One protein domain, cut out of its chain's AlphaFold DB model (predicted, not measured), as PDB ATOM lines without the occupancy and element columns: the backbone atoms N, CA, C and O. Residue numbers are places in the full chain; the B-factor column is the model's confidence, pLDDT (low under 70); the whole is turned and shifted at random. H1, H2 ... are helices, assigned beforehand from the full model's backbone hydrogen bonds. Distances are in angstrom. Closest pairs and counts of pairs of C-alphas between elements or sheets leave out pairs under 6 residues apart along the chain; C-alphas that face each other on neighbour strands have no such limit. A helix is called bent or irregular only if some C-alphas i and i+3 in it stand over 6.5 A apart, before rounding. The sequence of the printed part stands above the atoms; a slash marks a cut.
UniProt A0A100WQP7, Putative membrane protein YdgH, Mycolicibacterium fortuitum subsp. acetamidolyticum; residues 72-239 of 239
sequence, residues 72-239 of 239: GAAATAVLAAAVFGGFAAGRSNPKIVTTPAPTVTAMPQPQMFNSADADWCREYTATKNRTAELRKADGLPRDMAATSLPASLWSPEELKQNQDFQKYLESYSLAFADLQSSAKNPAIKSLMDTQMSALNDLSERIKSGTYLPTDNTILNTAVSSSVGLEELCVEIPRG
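What this domain is: This is residues 72 to 239 of the 239 residues of the protein "Putative membrane protein YdgH" of Mycolicibacterium fortuitum subsp. acetamidolyticum (UniProt A0A100WQP7). Five helices make a flat packet with H4 and H5 packed together in its middle; H1 packs on one side of this pair, H3 packs on H4 on the other side, and H2 lies beyond, on H3, with residues 117 to 125 reaching the last part of H5. From the H1 edge, residues 87 to 106 stick out as a wide loop. The printed part has 168 residues, with H1, H2, H3, H4 and H5 in that order and no named strand; the class is all helix. The whole is compact, with a radius of gyration of the C-alphas of 17.5 A, and spans 50 by 47 by 24 A.

How they stand to each other: H1, residues 72 to 87, touches H5, residues 213 to 238, at a shallow tilt of 14 degrees, opposite ways; the closest C-alphas, of Ala 82 and Ser 225, are 6.2 A apart. With residues 75 to 82 alone, H1 touches residues 187 to 191 of H4, residues 186 to 207; the closest C-alphas, of Ala 75 and Ala 187, are 6.4 A apart. H1, H4 and H5 form a bundle, three helices side by side. H2, residues 115 to 137, touches H5 at a steep tilt of 49 degrees, the closest C-alphas being those of Cys 121 and Cys 233, 5.0 A apart. H2 and H3, residues 156 to 182, form a helical hairpin, with the C-alphas of Arg 135 and Tyr 168 closest at 6.8 A. H3 and H4 form another, with Gln 166 and Ser 203 closest at 5.2 A between C-alphas. H4 and H5 form a third, at a shallow tilt of 30 degrees, with the C-alphas of Gln 195 and Ala 222 closest at 4.3 A. H1 and H3 are apart, and so are H3 and H5. In H2 and H4 every O i to N i+4 pair is within hydrogen-bond range; the counts are 10 of 12 in H1, 21 of 23 in H3 and 17 of 22 in H5.

Where its parts are: H1 begins at C-alpha 72, (-59.151, 96.358, 16.192), and has a kink of 31 degrees near residue 81. H2 is 33.3 A long from first to last C-alpha, H3 40.1 A, H4 30.9 A and H5 39.7 A. H3 begins at C-alpha 156, (-18.240, 78.741, -3.853), and has a kink of 41 degrees near residue 176. H1 and H3 are irregular: C-alphas 83 and 86 are 7.3 A apart, and C-alphas 175 and 178 are 7.6 A apart. H5 ends at C-alpha 238, (-64.685, 86.809, 6.835).

The domain as a whole: The two C-alphas farthest apart, of Pro 156 and Gly 239, are 50.4 A apart. Without the stretch that stands free, the body spans 50 by 33 by 21 A. The printed part has no cut. The links from H1 to H2, 27 residues, and from H2 to H3, 18 residues, are long; those from H3 to H4 and from H4 to H5 are tight. The mean pLDDT of the printed part is 81.0, and residues 72 to 110 and residue 239 are under 70.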
ATOM      1  N   GLY A  72     -60.373  95.663  15.760       36.19
ATOM      2  CA  GLY A  72     -59.151  96.358  16.192       36.19
ATOM      3  C   GLY A  72     -58.234  95.547  17.118       36.19
ATOM      4  O   GLY A  72     -57.019  95.712  17.067       36.19
ATOM      5  N   ALA A  73     -58.787  94.644  17.936       39.53
ATOM      6  CA  ALA A  73     -58.003  93.890  18.921       39.53
ATOM      7  C   ALA A  73     -57.101  92.817  18.279       39.53
ATOM      8  O   ALA A  73     -55.985  92.590  18.751       39.53
ATOM      9  N   ALA A  74     -57.554  92.195  17.184       41.38
ATOM     10  CA  ALA A  74     -56.755  91.229  16.430       41.38
ATOM     11  C   ALA A  74     -55.543  91.911  15.774       41.38
ATOM     12  O   ALA A  74     -54.421  91.434  15.916       41.38
ATOM     13  N   ALA A  75     -55.743  93.089  15.173       42.09
ATOM     14  CA  ALA A  75     -54.668  93.861  14.555       42.09
ATOM     15  C   ALA A  75     -53.585  94.275  15.567       42.09
ATOM     16  O   ALA A  75     -52.399  94.153  15.273       42.09
ATOM     17  N   THR A  76     -53.959  94.692  16.783       44.31
ATOM     18  CA  THR A  76     -52.980  95.031  17.833       44.31
ATOM     19  C   THR A  76     -52.224  93.819  18.373       44.31
ATOM     20  O   THR A  76     -51.053  93.948  18.713       44.31
ATOM     21  N   ALA A  77     -52.857  92.643  18.439       39.28
ATOM     22  CA  ALA A  77     -52.196  91.418  18.887       39.28
ATOM     23  C   ALA A  77     -51.211  90.887  17.832       39.28
ATOM     24  O   ALA A  77     -50.109  90.483  18.190       39.28
ATOM     25  N   VAL A  78     -51.569  90.961  16.544       44.97
ATOM     26  CA  VAL A  78     -50.688  90.585  15.425       44.97
ATOM     27  C   VAL A  78     -49.542  91.585  15.271       44.97
ATOM     28  O   VAL A  78     -48.401  91.167  15.124       44.97
ATOM     29  N   LEU A  79     -49.792  92.894  15.408       40.97
ATOM     30  CA  LEU A  79     -48.730  93.911  15.433       40.97
ATOM     31  C   LEU A  79     -47.808  93.747  16.644       40.97
ATOM     32  O   LEU A  79     -46.597  93.834  16.495       40.97
ATOM     33  N   ALA A  80     -48.340  93.466  17.836       40.88
ATOM     34  CA  ALA A  80     -47.505  93.185  18.999       40.88
ATOM     35  C   ALA A  80     -46.708  91.878  18.822       40.88
ATOM     36  O   ALA A  80     -45.544  91.824  19.200       40.88
ATOM     37  N   ALA A  81     -47.273  90.846  18.197       42.66
ATOM     38  CA  ALA A  81     -46.546  89.617  17.884       42.66
ATOM     39  C   ALA A  81     -45.502  89.809  16.769       42.66
ATOM     40  O   ALA A  81     -44.431  89.224  16.842       42.66
ATOM     41  N   ALA A  82     -45.749  90.661  15.777       41.78
ATOM     42  CA  ALA A  82     -44.788  90.960  14.715       41.78
ATOM     43  C   ALA A  82     -43.650  91.875  15.204       41.78
ATOM     44  O   ALA A  82     -42.494  91.667  14.846       41.78
ATOM     45  N   VAL A  83     -43.955  92.843  16.077       41.12
ATOM     46  CA  VAL A  83     -42.975  93.789  16.642       41.12
ATOM     47  C   VAL A  83     -42.201  93.189  17.829       41.12
ATOM     48  O   VAL A  83     -41.032  93.515  18.014       41.12
ATOM     49  N   PHE A  84     -42.802  92.288  18.621       40.66
ATOM     50  CA  PHE A  84     -42.174  91.697  19.820       40.66
ATOM     51  C   PHE A  84     -41.926  90.177  19.749       40.66
ATOM     52  O   PHE A  84     -41.222  89.634  20.602       40.66
ATOM     53  N   GLY A  85     -42.445  89.460  18.749       36.50
ATOM     54  CA  GLY A  85     -42.323  87.995  18.637       36.50
ATOM     55  C   GLY A  85     -40.921  87.488  18.293       36.50
ATOM     56  O   GLY A  85     -40.638  86.308  18.489       36.50
ATOM     57  N   GLY A  86     -40.008  88.374  17.881       36.09
ATOM     58  CA  GLY A  86     -38.584  88.058  17.733       36.09
ATOM     59  C   GLY A  86     -37.846  87.803  19.058       36.09
ATOM     60  O   GLY A  86     -36.739  87.277  19.038       36.09
ATOM     61  N   PHE A  87     -38.443  88.121  20.216       38.66
ATOM     62  CA  PHE A  87     -37.788  87.994  21.528       38.66
ATOM     63  C   PHE A  87     -38.090  86.692  22.296       38.66
ATOM     64  O   PHE A  87     -37.575  86.511  23.398       38.66
ATOM     65  N   ALA A  88     -38.888  85.765  21.751       36.66
ATOM     66  CA  ALA A  88     -39.325  84.562  22.477       36.66
ATOM     67  C   ALA A  88     -38.735  83.225  21.975       36.66
ATOM     68  O   ALA A  88     -39.151  82.167  22.448       36.66
ATOM     69  N   ALA A  89     -37.754  83.235  21.068       36.66
ATOM     70  CA  ALA A  89     -37.042  82.027  20.641       36.66
ATOM     71  C   ALA A  89     -35.645  81.962  21.282       36.66
ATOM     72  O   ALA A  89     -34.648  82.349  20.681       36.66
ATOM     73  N   GLY A  90     -35.567  81.484  22.526       30.44
ATOM     74  CA  GLY A  90     -34.279  81.247  23.182       30.44
ATOM     75  C   GLY A  90     -34.387  80.932  24.667       30.44
ATOM     76  O   GLY A  90     -34.181  81.798  25.513       30.44
ATOM     77  N   ARG A  91     -34.672  79.673  25.019       35.38
ATOM     78  CA  ARG A  91     -34.354  79.170  26.361       35.38
ATOM     79  C   ARG A  91     -32.855  78.854  26.443       35.38
ATOM     80  O   ARG A  91     -32.458  77.733  26.154       35.38
ATOM     81  N   SER A  92     -32.068  79.822  26.909       33.25
ATOM     82  CA  SER A  92     -30.878  79.609  27.752       33.25
ATOM     83  C   SER A  92     -30.478  80.929  28.449       33.25
ATOM     84  O   SER A  92     -30.004  81.877  27.837       33.25
ATOM     85  N   ASN A  93     -30.732  81.010  29.758       29.77
ATOM     86  CA  ASN A  93     -30.325  82.101  30.670       29.77
ATOM     87  C   ASN A  93     -28.818  82.001  31.031       29.77
ATOM     88  O   ASN A  93     -28.285  80.898  30.894       29.77
ATOM     89  N   PRO A  94     -28.144  83.008  31.656       44.94
ATOM     90  CA  PRO A  94     -28.515  84.412  31.901       44.94
ATOM     91  C   PRO A  94     -27.365  85.436  31.660       44.94
ATOM     92  O   PRO A  94     -26.259  85.304  32.180       44.94
ATOM     93  N   LYS A  95     -27.662  86.560  31.006       31.06
ATOM     94  CA  LYS A  95     -27.162  87.900  31.381       31.06
ATOM     95  C   LYS A  95     -28.011  88.907  30.619       31.06
ATOM     96  O   LYS A  95     -27.805  89.145  29.436       31.06
ATOM     97  N   ILE A  96     -29.019  89.435  31.303       36.19
ATOM     98  CA  ILE A  96     -29.884  90.482  30.772       36.19
ATOM     99  C   ILE A  96     -29.015  91.736  30.656       36.19
ATOM    100  O   ILE A  96     -28.822  92.463  31.626       36.19
ATOM    101  N   VAL A  97     -28.445  91.964  29.475       34.41
ATOM    102  CA  VAL A  97     -28.075  93.313  29.059       34.41
ATOM    103  C   VAL A  97     -29.403  94.002  28.802       34.41
ATOM    104  O   VAL A  97     -30.086  93.718  27.821       34.41
ATOM    105  N   THR A  98     -29.830  94.823  29.755       34.59
ATOM    106  CA  THR A  98     -31.011  95.671  29.624       34.59
ATOM    107  C   THR A  98     -30.695  96.748  28.593       34.59
ATOM    108  O   THR A  98     -30.321  97.867  28.933       34.59
ATOM    109  N   THR A  99     -30.780  96.402  27.312       36.12
ATOM    110  CA  THR A  99     -30.812  97.398  26.246       36.12
ATOM    111  C   THR A  99     -32.087  98.214  26.462       36.12
ATOM    112  O   THR A  99     -33.161  97.616  26.578       36.12
ATOM    113  N   PRO A 100     -32.009  99.550  26.610       34.31
ATOM    114  CA  PRO A 100     -33.196 100.363  26.818       34.31
ATOM    115  C   PRO A 100     -34.161 100.134  25.657       34.31
ATOM    116  O   PRO A 100     -33.785 100.259  24.491       34.31
ATOM    117  N   ALA A 101     -35.391  99.744  25.995       41.19
ATOM    118  CA  ALA A 101     -36.457  99.567  25.026       41.19
ATOM    119  C   ALA A 101     -36.589 100.861  24.202       41.19
ATOM    120  O   ALA A 101     -36.650 101.942  24.801       41.19
ATOM    121  N   PRO A 102     -36.606 100.790  22.859       39.09
ATOM    122  CA  PRO A 102     -36.830 101.973  22.046       39.09
ATOM    123  C   PRO A 102     -38.153 102.613  22.463       39.09
ATOM    124  O   PRO A 102     -39.162 101.937  22.675       39.09
ATOM    125  N   THR A 103     -38.121 103.932  22.644       38.62
ATOM    126  CA  THR A 103     -39.267 104.742  23.043       38.62
ATOM    127  C   THR A 103     -40.355 104.565  21.988       38.62
ATOM    128  O   THR A 103     -40.209 105.020  20.856       38.62
ATOM    129  N   VAL A 104     -41.423 103.845  22.337       43.34
ATOM    130  CA  VAL A 104     -42.521 103.535  21.419       43.34
ATOM    131  C   VAL A 104     -43.205 104.844  21.037       43.34
ATOM    132  O   VAL A 104     -43.944 105.434  21.825       43.34
ATOM    133  N   THR A 105     -42.933 105.324  19.825       45.41
ATOM    134  CA  THR A 105     -43.760 106.342  19.176       45.41
ATOM    135  C   THR A 105     -45.155 105.730  19.037       45.41
ATOM    136  O   THR A 105     -45.259 104.576  18.628       45.41
ATOM    137  N   ALA A 106     -46.193 106.438  19.489       42.62
ATOM    138  CA  ALA A 106     -47.551 105.924  19.687       42.62
ATOM    139  C   ALA A 106     -47.979 104.866  18.649       42.62
ATOM    140  O   ALA A 106     -47.915 105.120  17.447       42.62
ATOM    141  N   MET A 107     -48.439 103.697  19.123       46.59
ATOM    142  CA  MET A 107     -49.004 102.665  18.249       46.59
ATOM    143  C   MET A 107     -50.089 103.296  17.360       46.59
ATOM    144  O   MET A 107     -50.937 104.026  17.890       46.59
ATOM    145  N   PRO A 108     -50.075 103.052  16.036       50.44
ATOM    146  CA  PRO A 108     -51.102 103.577  15.152       50.44
ATOM    147  C   PRO A 108     -52.481 103.175  15.678       50.44
ATOM    148  O   PRO A 108     -52.698 102.031  16.082       50.44
ATOM    149  N   GLN A 109     -53.397 104.145  15.721       52.06
ATOM    150  CA  GLN A 109     -54.751 103.918  16.218       52.06
ATOM    151  C   GLN A 109     -55.406 102.782  15.418       52.06
ATOM    152  O   GLN A 109     -55.250 102.740  14.194       52.06
ATOM    153  N   PRO A 110     -56.131 101.862  16.077       59.53
ATOM    154  CA  PRO A 110     -56.750 100.739  15.393       59.53
ATOM    155  C   PRO A 110     -57.793 101.252  14.394       59.53
ATOM    156  O   PRO A 110     -58.855 101.743  14.773       59.53
ATOM    157  N   GLN A 111     -57.482 101.137  13.104       73.56
ATOM    158  CA  GLN A 111     -58.420 101.398  12.018       73.56
ATOM    159  C   GLN A 111     -59.173 100.107  11.695       73.56
ATOM    160  O   GLN A 111     -58.565  99.045  11.552       73.56
ATOM    161  N   MET A 112     -60.501 100.188  11.582       83.69
ATOM    162  CA  MET A 112     -61.303  99.046  11.144       83.69
ATOM    163  C   MET A 112     -60.979  98.697   9.691       83.69
ATOM    164  O   MET A 112     -60.823  99.596   8.861       83.69
ATOM    165  N   PHE A 113     -60.915  97.399   9.398       88.44
ATOM    166  CA  PHE A 113     -60.785  96.922   8.027       88.44
ATOM    167  C   PHE A 113     -62.064  97.194   7.235       88.44
ATOM    168  O   PHE A 113     -63.167  97.189   7.789       88.44
ATOM    169  N   ASN A 114     -61.912  97.445   5.939       89.19
ATOM    170  CA  ASN A 114     -63.018  97.704   5.020       89.19
ATOM    171  C   ASN A 114     -62.879  96.887   3.721       89.19
ATOM    172  O   ASN A 114     -61.960  96.084   3.562       89.19
ATOM    173  N   SER A 115     -63.795  97.090   2.770       91.94
ATOM    174  CA  SER A 115     -63.790  96.364   1.493       91.94
ATOM    175  C   SER A 115     -62.533  96.610   0.653       91.94
ATOM    176  O   SER A 115     -62.075  95.692  -0.016       91.94
ATOM    177  N   ALA A 116     -61.931  97.802   0.713       94.00
ATOM    178  CA  ALA A 116     -60.685  98.077   0.001       94.00
ATOM    179  C   ALA A 116     -59.512  97.262   0.572       94.00
ATOM    180  O   ALA A 116     -58.653  96.819  -0.186       94.00
ATOM    181  N   ASP A 117     -59.504  96.997   1.882       93.50
ATOM    182  CA  ASP A 117     -58.510  96.115   2.505       93.50
ATOM    183  C   ASP A 117     -58.711  94.653   2.067       93.50
ATOM    184  O   ASP A 117     -57.743  93.937   1.811       93.50
ATOM    185  N   ALA A 118     -59.965  94.215   1.905       93.81
ATOM    186  CA  ALA A 118     -60.273  92.893   1.357       93.81
ATOM    187  C   ALA A 118     -59.813  92.759  -0.106       93.81
ATOM    188  O   ALA A 118     -59.304  91.710  -0.503       93.81
ATOM    189  N   ASP A 119     -59.986  93.808  -0.909       96.56
ATOM    190  CA  ASP A 119     -59.536  93.859  -2.302       96.56
ATOM    191  C   ASP A 119     -58.006  93.826  -2.386       96.56
ATOM    192  O   ASP A 119     -57.449  93.021  -3.135       96.56
ATOM    193  N   TRP A 120     -57.335  94.614  -1.540       96.94
ATOM    194  CA  TRP A 120     -55.881  94.592  -1.391       96.94
ATOM    195  C   TRP A 120     -55.378  93.188  -1.035       96.94
ATOM    196  O   TRP A 120     -54.443  92.688  -1.653       96.94
ATOM    197  N   CYS A 121     -56.043  92.500  -0.105       97.00
ATOM    198  CA  CYS A 121     -55.670  91.150   0.312       97.00
ATOM    199  C   CYS A 121     -55.813  90.086  -0.785       97.00
ATOM    200  O   CYS A 121     -55.018  89.137  -0.844       97.00
ATOM    201  N   ARG A 122     -56.791  90.241  -1.684       97.25
ATOM    202  CA  ARG A 122     -56.907  89.369  -2.863       97.25
ATOM    203  C   ARG A 122     -55.751  89.601  -3.829       97.25
ATOM    204  O   ARG A 122     -55.153  88.623  -4.277       97.25
ATOM    205  N   GLU A 123     -55.393  90.858  -4.085       97.38
ATOM    206  CA  GLU A 123     -54.262  91.190  -4.959       97.38
ATOM    207  C   GLU A 123     -52.918  90.760  -4.350       97.38
ATOM    208  O   GLU A 123     -52.077  90.198  -5.052       97.38
ATOM    209  N   TYR A 124     -52.742  90.917  -3.034       96.62
ATOM    210  CA  TYR A 124     -51.584  90.404  -2.295       96.62
ATOM    211  C   TYR A 124     -51.421  88.894  -2.487       96.62
ATOM    212  O   TYR A 124     -50.354  88.421  -2.881       96.62
ATOM    213  N   THR A 125     -52.495  88.128  -2.285       96.12
ATOM    214  CA  THR A 125     -52.473  86.666  -2.439       96.12
ATOM    215  C   THR A 125     -52.185  86.256  -3.885       96.12
ATOM    216  O   THR A 125     -51.372  85.360  -4.129       96.12
ATOM    217  N   ALA A 126     -52.812  86.925  -4.858       96.94
ATOM    218  CA  ALA A 126     -52.586  86.673  -6.279       96.94
ATOM    219  C   ALA A 126     -51.135  86.974  -6.688       96.94
ATOM    220  O   ALA A 126     -50.501  86.157  -7.361       96.94
ATOM    221  N   THR A 127     -50.588  88.102  -6.231       96.44
ATOM    222  CA  THR A 127     -49.205  88.522  -6.490       96.44
ATOM    223  C   THR A 127     -48.207  87.565  -5.853       96.44
ATOM    224  O   THR A 127     -47.265  87.135  -6.525       96.44
ATOM    225  N   LYS A 128     -48.437  87.146  -4.602       94.81
ATOM    226  CA  LYS A 128     -47.608  86.149  -3.912       94.81
ATOM    227  C   LYS A 128     -47.543  84.842  -4.692       94.81
ATOM    228  O   LYS A 128     -46.452  84.353  -4.972       94.81
ATOM    229  N   ASN A 129     -48.696  84.302  -5.084       94.81
ATOM    230  CA  ASN A 129     -48.768  83.035  -5.809       94.81
ATOM    231  C   ASN A 129     -48.118  83.141  -7.193       94.81
ATOM    232  O   ASN A 129     -47.314  82.288  -7.559       94.81
ATOM    233  N   ARG A 130     -48.399  84.217  -7.941       95.12
ATOM    234  CA  ARG A 130     -47.770  84.467  -9.247       95.12
ATOM    235  C   ARG A 130     -46.249  84.557  -9.120       95.12
ATOM    236  O   ARG A 130     -45.540  83.935  -9.903       95.12
ATOM    237  N   THR A 131     -45.754  85.293  -8.128       94.12
ATOM    238  CA  THR A 131     -44.313  85.440  -7.879       94.12
ATOM    239  C   THR A 131     -43.694  84.095  -7.512       94.12
ATOM    240  O   THR A 131     -42.695  83.706  -8.106       94.12
ATOM    241  N   ALA A 132     -44.321  83.336  -6.611       91.62
ATOM    242  CA  ALA A 132     -43.837  82.024  -6.192       91.62
ATOM    243  C   ALA A 132     -43.738  81.016  -7.353       91.62
ATOM    244  O   ALA A 132     -42.775  80.248  -7.396       91.62
ATOM    245  N   GLU A 133     -44.693  81.026  -8.289       93.50
ATOM    246  CA  GLU A 133     -44.659  80.173  -9.484       93.50
ATOM    247  C   GLU A 133     -43.613  80.638 -10.503       93.50
ATOM    248  O   GLU A 133     -42.861  79.810 -11.016       93.50
ATOM    249  N   LEU A 134     -43.492  81.950 -10.749       90.94
ATOM    250  CA  LEU A 134     -42.451  82.492 -11.631       90.94
ATOM    251  C   LEU A 134     -41.049  82.120 -11.133       90.94
ATOM    252  O   LEU A 134     -40.232  81.633 -11.906       90.94
ATOM    253  N   ARG A 135     -40.781  82.256  -9.829       88.94
ATOM    254  CA  ARG A 135     -39.458  81.920  -9.277       88.94
ATOM    255  C   ARG A 135     -39.172  80.429  -9.249       88.94
ATOM    256  O   ARG A 135     -38.029  80.026  -9.440       88.94
ATOM    257  N   LYS A 136     -40.206  79.611  -9.053       91.94
ATOM    258  CA  LYS A 136     -40.093  78.161  -9.206       91.94
ATOM    259  C   LYS A 136     -39.732  77.792 -10.648       91.94
ATOM    260  O   LYS A 136     -38.889  76.922 -10.841       91.94
ATOM    261  N   ALA A 137     -40.329  78.455 -11.638       92.38
ATOM    262  CA  ALA A 137     -39.990  78.260 -13.047       92.38
ATOM    263  C   ALA A 137     -38.556  78.719 -13.376       92.38
ATOM    264  O   ALA A 137     -37.877  78.058 -14.156       92.38
ATOM    265  N   ASP A 138     -38.074  79.783 -12.725       92.50
ATOM    266  CA  ASP A 138     -36.693  80.274 -12.847       92.50
ATOM    267  C   ASP A 138     -35.659  79.417 -12.084       92.50
ATOM    268  O   ASP A 138     -34.459  79.677 -12.165       92.50
ATOM    269  N   GLY A 139     -36.098  78.411 -11.318       93.94
ATOM    270  CA  GLY A 139     -35.221  77.548 -10.523       93.94
ATOM    271  C   GLY A 139     -34.543  78.249  -9.344       93.94
ATOM    272  O   GLY A 139     -33.527  77.759  -8.853       93.94
ATOM    273  N   LEU A 140     -35.070  79.389  -8.884       93.56
ATOM    274  CA  LEU A 140     -34.464  80.120  -7.773       93.56
ATOM    275  C   LEU A 140     -34.754  79.428  -6.432       93.56
ATOM    276  O   LEU A 140     -35.896  79.016  -6.184       93.56
ATOM    277  N   PRO A 141     -33.752  79.315  -5.541       93.50
ATOM    278  CA  PRO A 141     -33.946  78.728  -4.226       93.50
ATOM    279  C   PRO A 141     -34.852  79.621  -3.367       93.50
ATOM    280  O   PRO A 141     -34.801  80.846  -3.448       93.50
ATOM    281  N   ARG A 142     -35.676  78.989  -2.526       91.19
ATOM    282  CA  ARG A 142     -36.518  79.677  -1.527       91.19
ATOM    283  C   ARG A 142     -35.827  79.857  -0.184       91.19
ATOM    284  O   ARG A 142     -36.305  80.631   0.637       91.19
ATOM    285  N   ASP A 143     -34.733  79.135   0.014       93.81
ATOM    286  CA  ASP A 143     -34.006  79.066   1.265       93.81
ATOM    287  C   ASP A 143     -32.557  79.479   1.040       93.81
ATOM    288  O   ASP A 143     -31.926  79.144   0.030       93.81
ATOM    289  N   MET A 144     -32.034  80.192   2.026       95.31
ATOM    290  CA  MET A 144     -30.639  80.585   2.083       95.31
ATOM    291  C   MET A 144     -29.766  79.391   2.494       95.31
ATOM    292  O   MET A 144     -30.100  78.649   3.421       95.31
ATOM    293  N   ALA A 145     -28.625  79.221   1.834       96.19
ATOM    294  CA  ALA A 145     -27.599  78.268   2.231       96.19
ATOM    295  C   ALA A 145     -26.769  78.809   3.401       96.19
ATOM    296  O   ALA A 145     -26.515  80.013   3.494       96.19
ATOM    297  N   ALA A 146     -26.305  77.905   4.270       94.38
ATOM    298  CA  ALA A 146     -25.336  78.208   5.325       94.38
ATOM    299  C   ALA A 146     -25.687  79.440   6.188       94.38
ATOM    300  O   ALA A 146     -24.827  80.264   6.501       94.38
ATOM    301  N   THR A 147     -26.950  79.556   6.616       95.00
ATOM    302  CA  THR A 147     -27.443  80.685   7.435       95.00
ATOM    303  C   THR A 147     -26.699  80.861   8.761       95.00
ATOM    304  O   THR A 147     -26.707  81.952   9.331       95.00
ATOM    305  N   SER A 148     -26.042  79.809   9.252       96.25
ATOM    306  CA  SER A 148     -25.226  79.801  10.467       96.25
ATOM    307  C   SER A 148     -23.771  80.239  10.257       96.25
ATOM    308  O   SER A 148     -23.041  80.358  11.243       96.25
ATOM    309  N   LEU A 149     -23.342  80.490   9.016       96.50
ATOM    310  CA  LEU A 149     -21.986  80.926   8.676       96.50
ATOM    311  C   LEU A 149     -21.983  82.379   8.173       96.50
ATOM    312  O   LEU A 149     -22.909  82.788   7.471       96.50
ATOM    313  N   PRO A 150     -20.955  83.181   8.510       97.88
ATOM    314  CA  PRO A 150     -20.756  84.477   7.872       97.88
ATOM    315  C   PRO A 150     -20.410  84.298   6.388       97.88
ATOM    316  O   PRO A 150     -19.776  83.311   6.015       97.88
ATOM    317  N   ALA A 151     -20.747  85.291   5.561       97.44
ATOM    318  CA  ALA A 151     -20.527  85.241   4.112       97.44
ATOM    319  C   ALA A 151     -19.075  84.956   3.708       97.44
ATOM    320  O   ALA A 151     -18.823  84.282   2.712       97.44
ATOM    321  N   SER A 152     -18.109  85.410   4.510       97.69
ATOM    322  CA  SER A 152     -16.681  85.163   4.285       97.69
ATOM    323  C   SER A 152     -16.271  83.688   4.374       97.69
ATOM    324  O   SER A 152     -15.143  83.363   4.014       97.69
ATOM    325  N   LEU A 153     -17.130  82.820   4.918       98.31
ATOM    326  CA  LEU A 153     -16.878  81.387   5.092       98.31
ATOM    327  C   LEU A 153     -17.751  80.505   4.195       98.31
ATOM    328  O   LEU A 153     -17.672  79.284   4.315       98.31
ATOM    329  N   TRP A 154     -18.568  81.088   3.316       97.94
ATOM    330  CA  TRP A 154     -19.339  80.300   2.360       97.94
ATOM    331  C   TRP A 154     -18.430  79.614   1.350       97.94
ATOM    332  O   TRP A 154     -17.472  80.204   0.840       97.94
ATOM    333  N   SER A 155     -18.767  78.372   1.019       98.12
ATOM    334  CA  SER A 155     -18.177  77.705  -0.135       98.12
ATOM    335  C   SER A 155     -18.562  78.435  -1.436       98.12
ATOM    336  O   SER A 155     -19.533  79.200  -1.466       98.12
ATOM    337  N   PRO A 156     -17.842  78.210  -2.549       98.12
ATOM    338  CA  PRO A 156     -18.240  78.741  -3.853       98.12
ATOM    339  C   PRO A 156     -19.673  78.354  -4.260       98.12
ATOM    340  O   PRO A 156     -20.391  79.158  -4.857       98.12
ATOM    341  N   GLU A 157     -20.103  77.139  -3.920       97.75
ATOM    342  CA  GLU A 157     -21.453  76.634  -4.177       97.75
ATOM    343  C   GLU A 157     -22.496  77.357  -3.317       97.75
ATOM    344  O   GLU A 157     -23.516  77.806  -3.840       97.75
ATOM    345  N   GLU A 158     -22.224  77.529  -2.021       98.00
ATOM    346  CA  GLU A 158     -23.093  78.264  -1.094       98.00
ATOM    347  C   GLU A 158     -23.211  79.739  -1.490       98.00
ATOM    348  O   GLU A 158     -24.310  80.293  -1.492       98.00
ATOM    349  N   LEU A 159     -22.105  80.365  -1.902       97.38
ATOM    350  CA  LEU A 159     -22.099  81.730  -2.420       97.38
ATOM    351  C   LEU A 159     -23.001  81.852  -3.649       97.38
ATOM    352  O   LEU A 159     -23.820  82.769  -3.718       97.38
ATOM    353  N   LYS A 160     -22.885  80.925  -4.606       97.44
ATOM    354  CA  LYS A 160     -23.745  80.902  -5.794       97.44
ATOM    355  C   LYS A 160     -25.218  80.736  -5.410       97.44
ATOM    356  O   LYS A 160     -26.054  81.498  -5.888       97.44
ATOM    357  N   GLN A 161     -25.535  79.785  -4.530       97.69
ATOM    358  CA  GLN A 161     -26.909  79.566  -4.073       97.69
ATOM    359  C   GLN A 161     -27.469  80.805  -3.364       97.69
ATOM    360  O   GLN A 161     -28.608  81.187  -3.613       97.69
ATOM    361  N   ASN A 162     -26.669  81.469  -2.530       98.06
ATOM    362  CA  ASN A 162     -27.079  82.683  -1.834       98.06
ATOM    363  C   ASN A 162     -27.239  83.873  -2.787       98.06
ATOM    364  O   ASN A 162     -28.156  84.664  -2.598       98.06
ATOM    365  N   GLN A 163     -26.444  83.975  -3.854       97.44
ATOM    366  CA  GLN A 163     -26.674  84.948  -4.930       97.44
ATOM    367  C   GLN A 163     -27.980  84.672  -5.691       97.44
ATOM    368  O   GLN A 163     -28.703  85.601  -6.044       97.44
ATOM    369  N   ASP A 164     -28.322  83.407  -5.934       97.38
ATOM    370  CA  ASP A 164     -29.598  83.059  -6.566       97.38
ATOM    371  C   ASP A 164     -30.786  83.278  -5.606       97.38
ATOM    372  O   ASP A 164     -31.839  83.764  -6.025       97.38
ATOM    373  N   PHE A 165     -30.603  83.043  -4.303       96.88
ATOM    374  CA  PHE A 165     -31.565  83.427  -3.264       96.88
ATOM    375  C   PHE A 165     -31.721  84.954  -3.167       96.88
ATOM    376  O   PHE A 165     -32.823  85.467  -3.019       96.88
ATOM    377  N   GLN A 166     -30.644  85.715  -3.331       96.75
ATOM    378  CA  GLN A 166     -30.684  87.175  -3.353       96.75
ATOM    379  C   GLN A 166     -31.552  87.701  -4.511       96.75
ATOM    380  O   GLN A 166     -32.407  88.558  -4.289       96.75
ATOM    381  N   LYS A 167     -31.459  87.102  -5.707       95.81
ATOM    382  CA  LYS A 167     -32.389  87.383  -6.822       95.81
ATOM    383  C   LYS A 167     -33.836  87.015  -6.486       95.81
ATOM    384  O   LYS A 167     -34.764  87.716  -6.895       95.81
ATOM    385  N   TYR A 168     -34.045  85.922  -5.745       94.38
ATOM    386  CA  TYR A 168     -35.371  85.559  -5.243       94.38
ATOM    387  C   TYR A 168     -35.940  86.679  -4.358       94.38
ATOM    388  O   TYR A 168     -37.065  87.116  -4.601       94.38
ATOM    389  N   LEU A 169     -35.153  87.219  -3.419       94.81
ATOM    390  CA  LEU A 169     -35.565  88.336  -2.558       94.81
ATOM    391  C   LEU A 169     -35.876  89.613  -3.356       94.81
ATOM    392  O   LEU A 169     -36.941  90.201  -3.176       94.81
ATOM    393  N   GLU A 170     -35.000  90.019  -4.281       92.81
ATOM    394  CA  GLU A 170     -35.211  91.216  -5.115       92.81
ATOM    395  C   GLU A 170     -36.495  91.127  -5.949       92.81
ATOM    396  O   GLU A 170     -37.192  92.124  -6.161       92.81
ATOM    397  N   SER A 171     -36.845  89.921  -6.395       92.06
ATOM    398  CA  SER A 171     -38.061  89.709  -7.170       92.06
ATOM    399  C   SER A 171     -39.338  89.987  -6.378       92.06
ATOM    400  O   SER A 171     -40.309  90.481  -6.956       92.06
ATOM    401  N   TYR A 172     -39.330  89.724  -5.066       90.38
ATOM    402  CA  TYR A 172     -40.423  90.113  -4.181       90.38
ATOM    403  C   TYR A 172     -40.498  91.635  -4.093       90.38
ATOM    404  O   TYR A 172     -41.573  92.199  -4.275       90.38
ATOM    405  N   SER A 173     -39.368  92.322  -3.920       88.56
ATOM    406  CA  SER A 173     -39.369  93.786  -3.852       88.56
ATOM    407  C   SER A 173     -39.961  94.470  -5.067       88.56
ATOM    408  O   SER A 173     -40.737  95.413  -4.919       88.56
ATOM    409  N   LEU A 174     -39.688  93.948  -6.256       90.38
ATOM    410  CA  LEU A 174     -40.293  94.460  -7.480       90.38
ATOM    411  C   LEU A 174     -41.780  94.109  -7.589       90.38
ATOM    412  O   LEU A 174     -42.588  94.978  -7.901       90.38
ATOM    413  N   ALA A 175     -42.156  92.854  -7.322       93.50
ATOM    414  CA  ALA A 175     -43.538  92.399  -7.479       93.50
ATOM    415  C   ALA A 175     -44.514  93.092  -6.516       93.50
ATOM    416  O   ALA A 175     -45.693  93.246  -6.828       93.50
ATOM    417  N   PHE A 176     -44.027  93.510  -5.350       95.50
ATOM    418  CA  PHE A 176     -44.856  94.021  -4.269       95.50
ATOM    419  C   PHE A 176     -44.803  95.546  -4.077       95.50
ATOM    420  O   PHE A 176     -45.523  96.065  -3.223       95.50
ATOM    421  N   ALA A 177     -44.014  96.283  -4.867       94.31
ATOM    422  CA  ALA A 177     -43.869  97.737  -4.733       94.31
ATOM    423  C   ALA A 177     -45.216  98.488  -4.829       94.31
ATOM    424  O   ALA A 177     -45.542  99.330  -3.985       94.31
ATOM    425  N   ASP A 178     -46.049  98.126  -5.809       95.00
ATOM    426  CA  ASP A 178     -47.368  98.739  -5.996       95.00
ATOM    427  C   ASP A 178     -48.315  98.406  -4.833       95.00
ATOM    428  O   ASP A 178     -49.029  99.277  -4.323       95.00
ATOM    429  N   LEU A 179     -48.274  97.167  -4.335       95.31
ATOM    430  CA  LEU A 179     -49.041  96.741  -3.160       95.31
ATOM    431  C   LEU A 179     -48.623  97.501  -1.897       95.31
ATOM    432  O   LEU A 179     -49.482  97.965  -1.146       95.31
ATOM    433  N   GLN A 180     -47.321  97.695  -1.691       95.12
ATOM    434  CA  GLN A 180     -46.791  98.468  -0.569       95.12
ATOM    435  C   GLN A 180     -47.269  99.927  -0.604       95.12
ATOM    436  O   GLN A 180     -47.681 100.474   0.422       95.12
ATOM    437  N   SER A 181     -47.256 100.559  -1.780       95.44
ATOM    438  CA  SER A 181     -47.700 101.952  -1.941       95.44
ATOM    439  C   SER A 181     -49.223 102.129  -1.811       95.44
ATOM    440  O   SER A 181     -49.714 103.185  -1.389       95.44
ATOM    441  N   SER A 182     -49.988 101.088  -2.151       96.19
ATOM    442  CA  SER A 182     -51.451 101.109  -2.145       96.19
ATOM    443  C   SER A 182     -52.072 100.750  -0.792       96.19
ATOM    444  O   SER A 182     -53.216 101.138  -0.556       96.19
ATOM    445  N   ALA A 183     -51.333 100.110   0.123       95.69
ATOM    446  CA  ALA A 183     -51.808  99.775   1.466       95.69
ATOM    447  C   ALA A 183     -52.233 101.032   2.254       95.69
ATOM    448  O   ALA A 183     -51.411 101.894   2.580       95.69
ATOM    449  N   LYS A 184     -53.532 101.147   2.562       92.62
ATOM    450  CA  LYS A 184     -54.094 102.287   3.315       92.62
ATOM    451  C   LYS A 184     -54.288 101.991   4.793       92.62
ATOM    452  O   LYS A 184     -54.129 102.897   5.607       92.62
ATOM    453  N   ASN A 185     -54.612 100.748   5.145       91.00
ATOM    454  CA  ASN A 185     -54.734 100.360   6.540       91.00
ATOM    455  C   ASN A 185     -53.347 100.359   7.218       91.00
ATOM    456  O   ASN A 185     -52.425  99.722   6.702       91.00
ATOM    457  N   PRO A 186     -53.178 101.026   8.373       89.00
ATOM    458  CA  PRO A 186     -51.884 101.157   9.035       89.00
ATOM    459  C   PRO A 186     -51.292  99.818   9.489       89.00
ATOM    460  O   PRO A 186     -50.072  99.685   9.506       89.00
ATOM    461  N   ALA A 187     -52.117  98.818   9.819       88.62
ATOM    462  CA  ALA A 187     -51.623  97.494  10.195       88.62
ATOM    463  C   ALA A 187     -51.048  96.748   8.986       88.62
ATOM    464  O   ALA A 187     -49.918  96.264   9.048       88.62
ATOM    465  N   ILE A 188     -51.784  96.732   7.867       93.38
ATOM    466  CA  ILE A 188     -51.311  96.154   6.599       93.38
ATOM    467  C   ILE A 188     -50.033  96.866   6.159       93.38
ATOM    468  O   ILE A 188     -49.027  96.220   5.880       93.38
ATOM    469  N   LYS A 189     -50.048  98.202   6.166       93.81
ATOM    470  CA  LYS A 189     -48.896  99.013   5.780       93.81
ATOM    471  C   LYS A 189     -47.675  98.731   6.653       93.81
ATOM    472  O   LYS A 189     -46.593  98.545   6.117       93.81
ATOM    473  N   SER A 190     -47.838  98.651   7.973       89.81
ATOM    474  CA  SER A 190     -46.728  98.377   8.888       89.81
ATOM    475  C   SER A 190     -46.116  96.994   8.670       89.81
ATOM    476  O   SER A 190     -44.892  96.880   8.697       89.81
ATOM    477  N   LEU A 191     -46.928  95.954   8.447       92.94
ATOM    478  CA  LEU A 191     -46.418  94.610   8.162       92.94
ATOM    479  C   LEU A 191     -45.715  94.565   6.807       92.94
ATOM    480  O   LEU A 191     -44.626  94.008   6.698       92.94
ATOM    481  N   MET A 192     -46.303  95.210   5.800       95.56
ATOM    482  CA  MET A 192     -45.731  95.295   4.464       95.56
ATOM    483  C   MET A 192     -44.398  96.047   4.468       95.56
ATOM    484  O   MET A 192     -43.404  95.543   3.961       95.56
ATOM    485  N   ASP A 193     -44.340  97.219   5.102       94.69
ATOM    486  CA  ASP A 193     -43.115  98.012   5.216       94.69
ATOM    487  C   ASP A 193     -42.029  97.245   5.994       94.69
ATOM    488  O   ASP A 193     -40.866  97.251   5.586       94.69
ATOM    489  N   THR A 194     -42.402  96.523   7.059       92.12
ATOM    490  CA  THR A 194     -41.473  95.665   7.821       92.12
ATOM    491  C   THR A 194     -40.922  94.530   6.963       92.12
ATOM    492  O   THR A 194     -39.705  94.344   6.904       92.12
ATOM    493  N   GLN A 195     -41.794  93.800   6.260       95.31
ATOM    494  CA  GLN A 195     -41.387  92.729   5.355       95.31
ATOM    495  C   GLN A 195     -40.440  93.264   4.281       95.31
ATOM    496  O   GLN A 195     -39.356  92.717   4.090       95.31
ATOM    497  N   MET A 196     -40.819  94.352   3.611       95.25
ATOM    498  CA  MET A 196     -40.040  94.911   2.512       95.25
ATOM    499  C   MET A 196     -38.686  95.445   2.965       95.25
ATOM    500  O   MET A 196     -37.677  95.211   2.301       95.25
ATOM    501  N   SER A 197     -38.640  96.112   4.120       95.56
ATOM    502  CA  SER A 197     -37.383  96.565   4.709       95.56
ATOM    503  C   SER A 197     -36.461  95.390   5.035       95.56
ATOM    504  O   SER A 197     -35.272  95.459   4.738       95.56
ATOM    505  N   ALA A 198     -36.995  94.310   5.613       94.69
ATOM    506  CA  ALA A 198     -36.211  93.131   5.963       94.69
ATOM    507  C   ALA A 198     -35.677  92.394   4.721       94.69
ATOM    508  O   ALA A 198     -34.502  92.036   4.678       94.69
ATOM    509  N   LEU A 199     -36.500  92.219   3.680       95.06
ATOM    510  CA  LEU A 199     -36.064  91.605   2.418       95.06
ATOM    511  C   LEU A 199     -34.953  92.423   1.744       95.06
ATOM    512  O   LEU A 199     -33.971  91.847   1.274       95.06
ATOM    513  N   ASN A 200     -35.084  93.753   1.730       96.00
ATOM    514  CA  ASN A 200     -34.083  94.643   1.144       96.00
ATOM    515  C   ASN A 200     -32.765  94.642   1.940       96.00
ATOM    516  O   ASN A 200     -31.707  94.534   1.326       96.00
ATOM    517  N   ASP A 201     -32.811  94.712   3.278       96.38
ATOM    518  CA  ASP A 201     -31.602  94.662   4.124       96.38
ATOM    519  C   ASP A 201     -30.877  93.313   3.976       96.38
ATOM    520  O   ASP A 201     -29.664  93.264   3.768       96.38
ATOM    521  N   LEU A 202     -31.619  92.199   3.983       96.69
ATOM    522  CA  LEU A 202     -31.031  90.874   3.776       96.69
ATOM    523  C   LEU A 202     -30.416  90.729   2.376       96.69
ATOM    524  O   LEU A 202     -29.297  90.231   2.253       96.69
ATOM    525  N   SER A 203     -31.123  91.181   1.334       97.31
ATOM    526  CA  SER A 203     -30.617  91.169  -0.045       97.31
ATOM    527  C   SER A 203     -29.303  91.941  -0.162       97.31
ATOM    528  O   SER A 203     -28.334  91.424  -0.722       97.31
ATOM    529  N   GLU A 204     -29.233  93.139   0.427       97.50
ATOM    530  CA  GLU A 204     -28.031  93.970   0.382       97.50
ATOM    531  C   GLU A 204     -26.854  93.309   1.109       97.50
ATOM    532  O   GLU A 204     -25.755  93.274   0.566       97.50
ATOM    533  N   ARG A 205     -27.072  92.701   2.282       97.62
ATOM    534  CA  ARG A 205     -26.015  91.997   3.038       97.62
ATOM    535  C   ARG A 205     -25.473  90.767   2.324       97.62
ATOM    536  O   ARG A 205     -24.281  90.475   2.424       97.62
ATOM    537  N   ILE A 206     -26.333  90.032   1.619       97.19
ATOM    538  CA  ILE A 206     -25.895  88.906   0.788       97.19
ATOM    539  C   ILE A 206     -25.079  89.435  -0.396       97.19
ATOM    540  O   ILE A 206     -23.980  88.946  -0.654       97.19
ATOM    541  N   LYS A 207     -25.586  90.461  -1.084       97.00
ATOM    542  CA  LYS A 207     -24.949  91.071  -2.257       97.00
ATOM    543  C   LYS A 207     -23.586  91.691  -1.943       97.00
ATOM    544  O   LYS A 207     -22.655  91.542  -2.730       97.00
ATOM    545  N   SER A 208     -23.466  92.376  -0.810       97.25
ATOM    546  CA  SER A 208     -22.228  93.015  -0.356       97.25
ATOM    547  C   SER A 208     -21.235  92.030   0.270       97.25
ATOM    548  O   SER A 208     -20.091  92.402   0.532       97.25
ATOM    549  N   GLY A 209     -21.654  90.784   0.529       96.75
ATOM    550  CA  GLY A 209     -20.849  89.790   1.235       96.75
ATOM    551  C   GLY A 209     -20.647  90.110   2.719       96.75
ATOM    552  O   GLY A 209     -19.690  89.623   3.319       96.75
ATOM    553  N   THR A 210     -21.516  90.926   3.325       97.94
ATOM    554  CA  THR A 210     -21.436  91.308   4.747       97.94
ATOM    555  C   THR A 210     -22.397  90.532   5.645       97.94
ATOM    556  O   THR A 210     -22.551  90.894   6.809       97.94
ATOM    557  N   TYR A 211     -23.068  89.499   5.129       97.75
ATOM    558  CA  TYR A 211     -23.972  88.674   5.929       97.75
ATOM    559  C   TYR A 211     -23.250  88.023   7.118       97.75
ATOM    560  O   TYR A 211     -22.193  87.400   6.966       97.75
ATOM    561  N   LEU A 212     -23.871  88.119   8.293       97.94
ATOM    562  CA  LEU A 212     -23.475  87.443   9.524       97.94
ATOM    563  C   LEU A 212     -24.585  86.495  10.003       97.94
ATOM    564  O   LEU A 212     -25.757  86.755   9.755       97.94
ATOM    565  N   PRO A 213     -24.279  85.451  10.795       96.25
ATOM    566  CA  PRO A 213     -25.306  84.533  11.306       96.25
ATOM    567  C   PRO A 213     -26.423  85.212  12.117       96.25
ATOM    568  O   PRO A 213     -27.561  84.747  12.143       96.25
ATOM    569  N   THR A 214     -26.123  86.340  12.769       94.56
ATOM    570  CA  THR A 214     -27.113  87.163  13.484       94.56
ATOM    571  C   THR A 214     -28.172  87.765  12.557       94.56
ATOM    572  O   THR A 214     -29.287  88.044  12.999       94.56
ATOM    573  N   ASP A 215     -27.860  87.911  11.270       94.19
ATOM    574  CA  ASP A 215     -28.743  88.483  10.252       94.19
ATOM    575  C   ASP A 215     -29.866  87.519   9.852       94.19
ATOM    576  O   ASP A 215     -30.857  87.941   9.262       94.19
ATOM    577  N   ASN A 216     -29.804  86.250  10.271       91.88
ATOM    578  CA  ASN A 216     -30.929  85.319  10.147       91.88
ATOM    579  C   ASN A 216     -32.199  85.836  10.862       91.88
ATOM    580  O   ASN A 216     -33.324  85.477  10.518       91.88
ATOM    581  N   THR A 217     -32.045  86.731  11.845       92.69
ATOM    582  CA  THR A 217     -33.177  87.433  12.470       92.69
ATOM    583  C   THR A 217     -33.937  88.336  11.489       92.69
ATOM    584  O   THR A 217     -35.155  88.474  11.614       92.69
ATOM    585  N   ILE A 218     -33.264  88.887  10.474       92.00
ATOM    586  CA  ILE A 218     -33.875  89.691   9.406       92.00
ATOM    587  C   ILE A 218     -34.750  88.795   8.526       92.00
ATOM    588  O   ILE A 218     -35.909  89.123   8.275       92.00
ATOM    589  N   LEU A 219     -34.241  87.619   8.137       90.06
ATOM    590  CA  LEU A 219     -35.024  86.624   7.398       90.06
ATOM    591  C   LEU A 219     -36.282  86.222   8.181       90.06
ATOM    592  O   LEU A 219     -37.390  86.272   7.647       90.06
ATOM    593  N   ASN A 220     -36.130  85.911   9.470       91.06
ATOM    594  CA  ASN A 220     -37.258  85.569  10.338       91.06
ATOM    595  C   ASN A 220     -38.280  86.709  10.457       91.06
ATOM    596  O   ASN A 220     -39.475  86.444  10.530       91.06
ATOM    597  N   THR A 221     -37.826  87.965  10.443       91.12
ATOM    598  CA  THR A 221     -38.695  89.153  10.469       91.12
ATOM    599  C   THR A 221     -39.506  89.293   9.177       91.12
ATOM    600  O   THR A 221     -40.701  89.599   9.221       91.12
ATOM    601  N   ALA A 222     -38.892  89.032   8.020       91.69
ATOM    602  CA  ALA A 222     -39.602  89.018   6.742       91.69
ATOM    603  C   ALA A 222     -40.657  87.899   6.698       91.69
ATOM    604  O   ALA A 222     -41.802  88.140   6.308       91.69
ATOM    605  N   VAL A 223     -40.292  86.693   7.148       91.06
ATOM    606  CA  VAL A 223     -41.196  85.534   7.199       91.06
ATOM    607  C   VAL A 223     -42.359  85.781   8.160       91.06
ATOM    608  O   VAL A 223     -43.509  85.570   7.781       91.06
ATOM    609  N   SER A 224     -42.097  86.269   9.376       89.88
ATOM    610  CA  SER A 224     -43.151  86.531  10.365       89.88
ATOM    611  C   SER A 224     -44.128  87.610   9.894       89.88
ATOM    612  O   SER A 224     -45.337  87.457  10.059       89.88
ATOM    613  N   SER A 225     -43.625  88.661   9.241       91.50
ATOM    614  CA  SER A 225     -44.462  89.715   8.657       91.50
ATOM    615  C   SER A 225     -45.335  89.179   7.519       91.50
ATOM    616  O   SER A 225     -46.526  89.486   7.469       91.50
ATOM    617  N   SER A 226     -44.781  88.316   6.656       91.69
ATOM    618  CA  SER A 226     -45.539  87.639   5.593       91.69
ATOM    619  C   SER A 226     -46.650  86.755   6.160       91.69
ATOM    620  O   SER A 226     -47.774  86.803   5.667       91.69
ATOM    621  N   VAL A 227     -46.368  85.971   7.209       92.00
ATOM    622  CA  VAL A 227     -47.380  85.147   7.894       92.00
ATOM    623  C   VAL A 227     -48.472  86.030   8.503       92.00
ATOM    624  O   VAL A 227     -49.651  85.752   8.307       92.00
ATOM    625  N   GLY A 228     -48.106  87.136   9.157       87.69
ATOM    626  CA  GLY A 228     -49.077  88.087   9.704       87.69
ATOM    627  C   GLY A 228     -49.982  88.710   8.634       87.69
ATOM    628  O   GLY A 228     -51.186  88.845   8.850       87.69
ATOM    629  N   LEU A 229     -49.436  89.047   7.460       93.12
ATOM    630  CA  LEU A 229     -50.230  89.507   6.314       93.12
ATOM    631  C   LEU A 229     -51.176  88.421   5.801       93.12
ATOM    632  O   LEU A 229     -52.328  88.712   5.497       93.12
ATOM    633  N   GLU A 230     -50.720  87.171   5.724       92.50
ATOM    634  CA  GLU A 230     -51.559  86.046   5.307       92.50
ATOM    635  C   GLU A 230     -52.719  85.808   6.275       92.50
ATOM    636  O   GLU A 230     -53.862  85.681   5.836       92.50
ATOM    637  N   GLU A 231     -52.455  85.811   7.580       88.69
ATOM    638  CA  GLU A 231     -53.488  85.666   8.608       88.69
ATOM    639  C   GLU A 231     -54.512  86.806   8.543       88.69
ATOM    640  O   GLU A 231     -55.719  86.551   8.535       88.69
ATOM    641  N   LEU A 232     -54.053  88.057   8.409       89.56
ATOM    642  CA  LEU A 232     -54.945  89.203   8.211       89.56
ATOM    643  C   LEU A 232     -55.785  89.052   6.943       89.56
ATOM    644  O   LEU A 232     -56.992  89.285   6.974       89.56
ATOM    645  N   CYS A 233     -55.178  88.630   5.839       92.62
ATOM    646  CA  CYS A 233     -55.876  88.488   4.569       92.62
ATOM    647  C   CYS A 233     -56.842  87.304   4.508       92.62
ATOM    648  O   CYS A 233     -57.762  87.317   3.691       92.62
ATOM    649  N   VAL A 234     -56.687  86.314   5.386       88.81
ATOM    650  CA  VAL A 234     -57.690  85.266   5.604       88.81
ATOM    651  C   VAL A 234     -58.863  85.783   6.440       88.81
ATOM    652  O   VAL A 234     -60.001  85.374   6.201       88.81
ATOM    653  N   GLU A 235     -58.609  86.667   7.404       84.88
ATOM    654  CA  GLU A 235     -59.626  87.133   8.351       84.88
ATOM    655  C   GLU A 235     -60.473  88.296   7.815       84.88
ATOM    656  O   GLU A 235     -61.689  88.291   7.982       84.88
ATOM    657  N   ILE A 236     -59.872  89.267   7.118       84.94
ATOM    658  CA  ILE A 236     -60.575  90.457   6.603       84.94
ATOM    659  C   ILE A 236     -61.804  90.100   5.741       84.94
ATOM    660  O   ILE A 236     -62.862  90.686   5.969       84.94
ATOM    661  N   PRO A 237     -61.744  89.138   4.797       80.00
ATOM    662  CA  PRO A 237     -62.908  88.761   3.991       80.00
ATOM    663  C   PRO A 237     -63.996  87.992   4.756       80.00
ATOM    664  O   PRO A 237     -65.071  87.773   4.204       80.00
ATOM    665  N   ARG A 238     -63.718  87.523   5.981       75.00
ATOM    666  CA  ARG A 238     -64.685  86.809   6.835       75.00
ATOM    667  C   ARG A 238     -65.511  87.749   7.719       75.00
ATOM    668  O   ARG A 238     -66.444  87.267   8.362       75.00
ATOM    669  N   GLY A 239     -65.136  89.032   7.768       53.38
ATOM    670  CA  GLY A 239     -65.793  90.089   8.541       53.38
ATOM    671  C   GLY A 239     -67.183  90.446   8.038       53.38
ATOM    672  O   GLY A 239     -67.337  90.637   6.811       53.38
TER     673      GLY A 239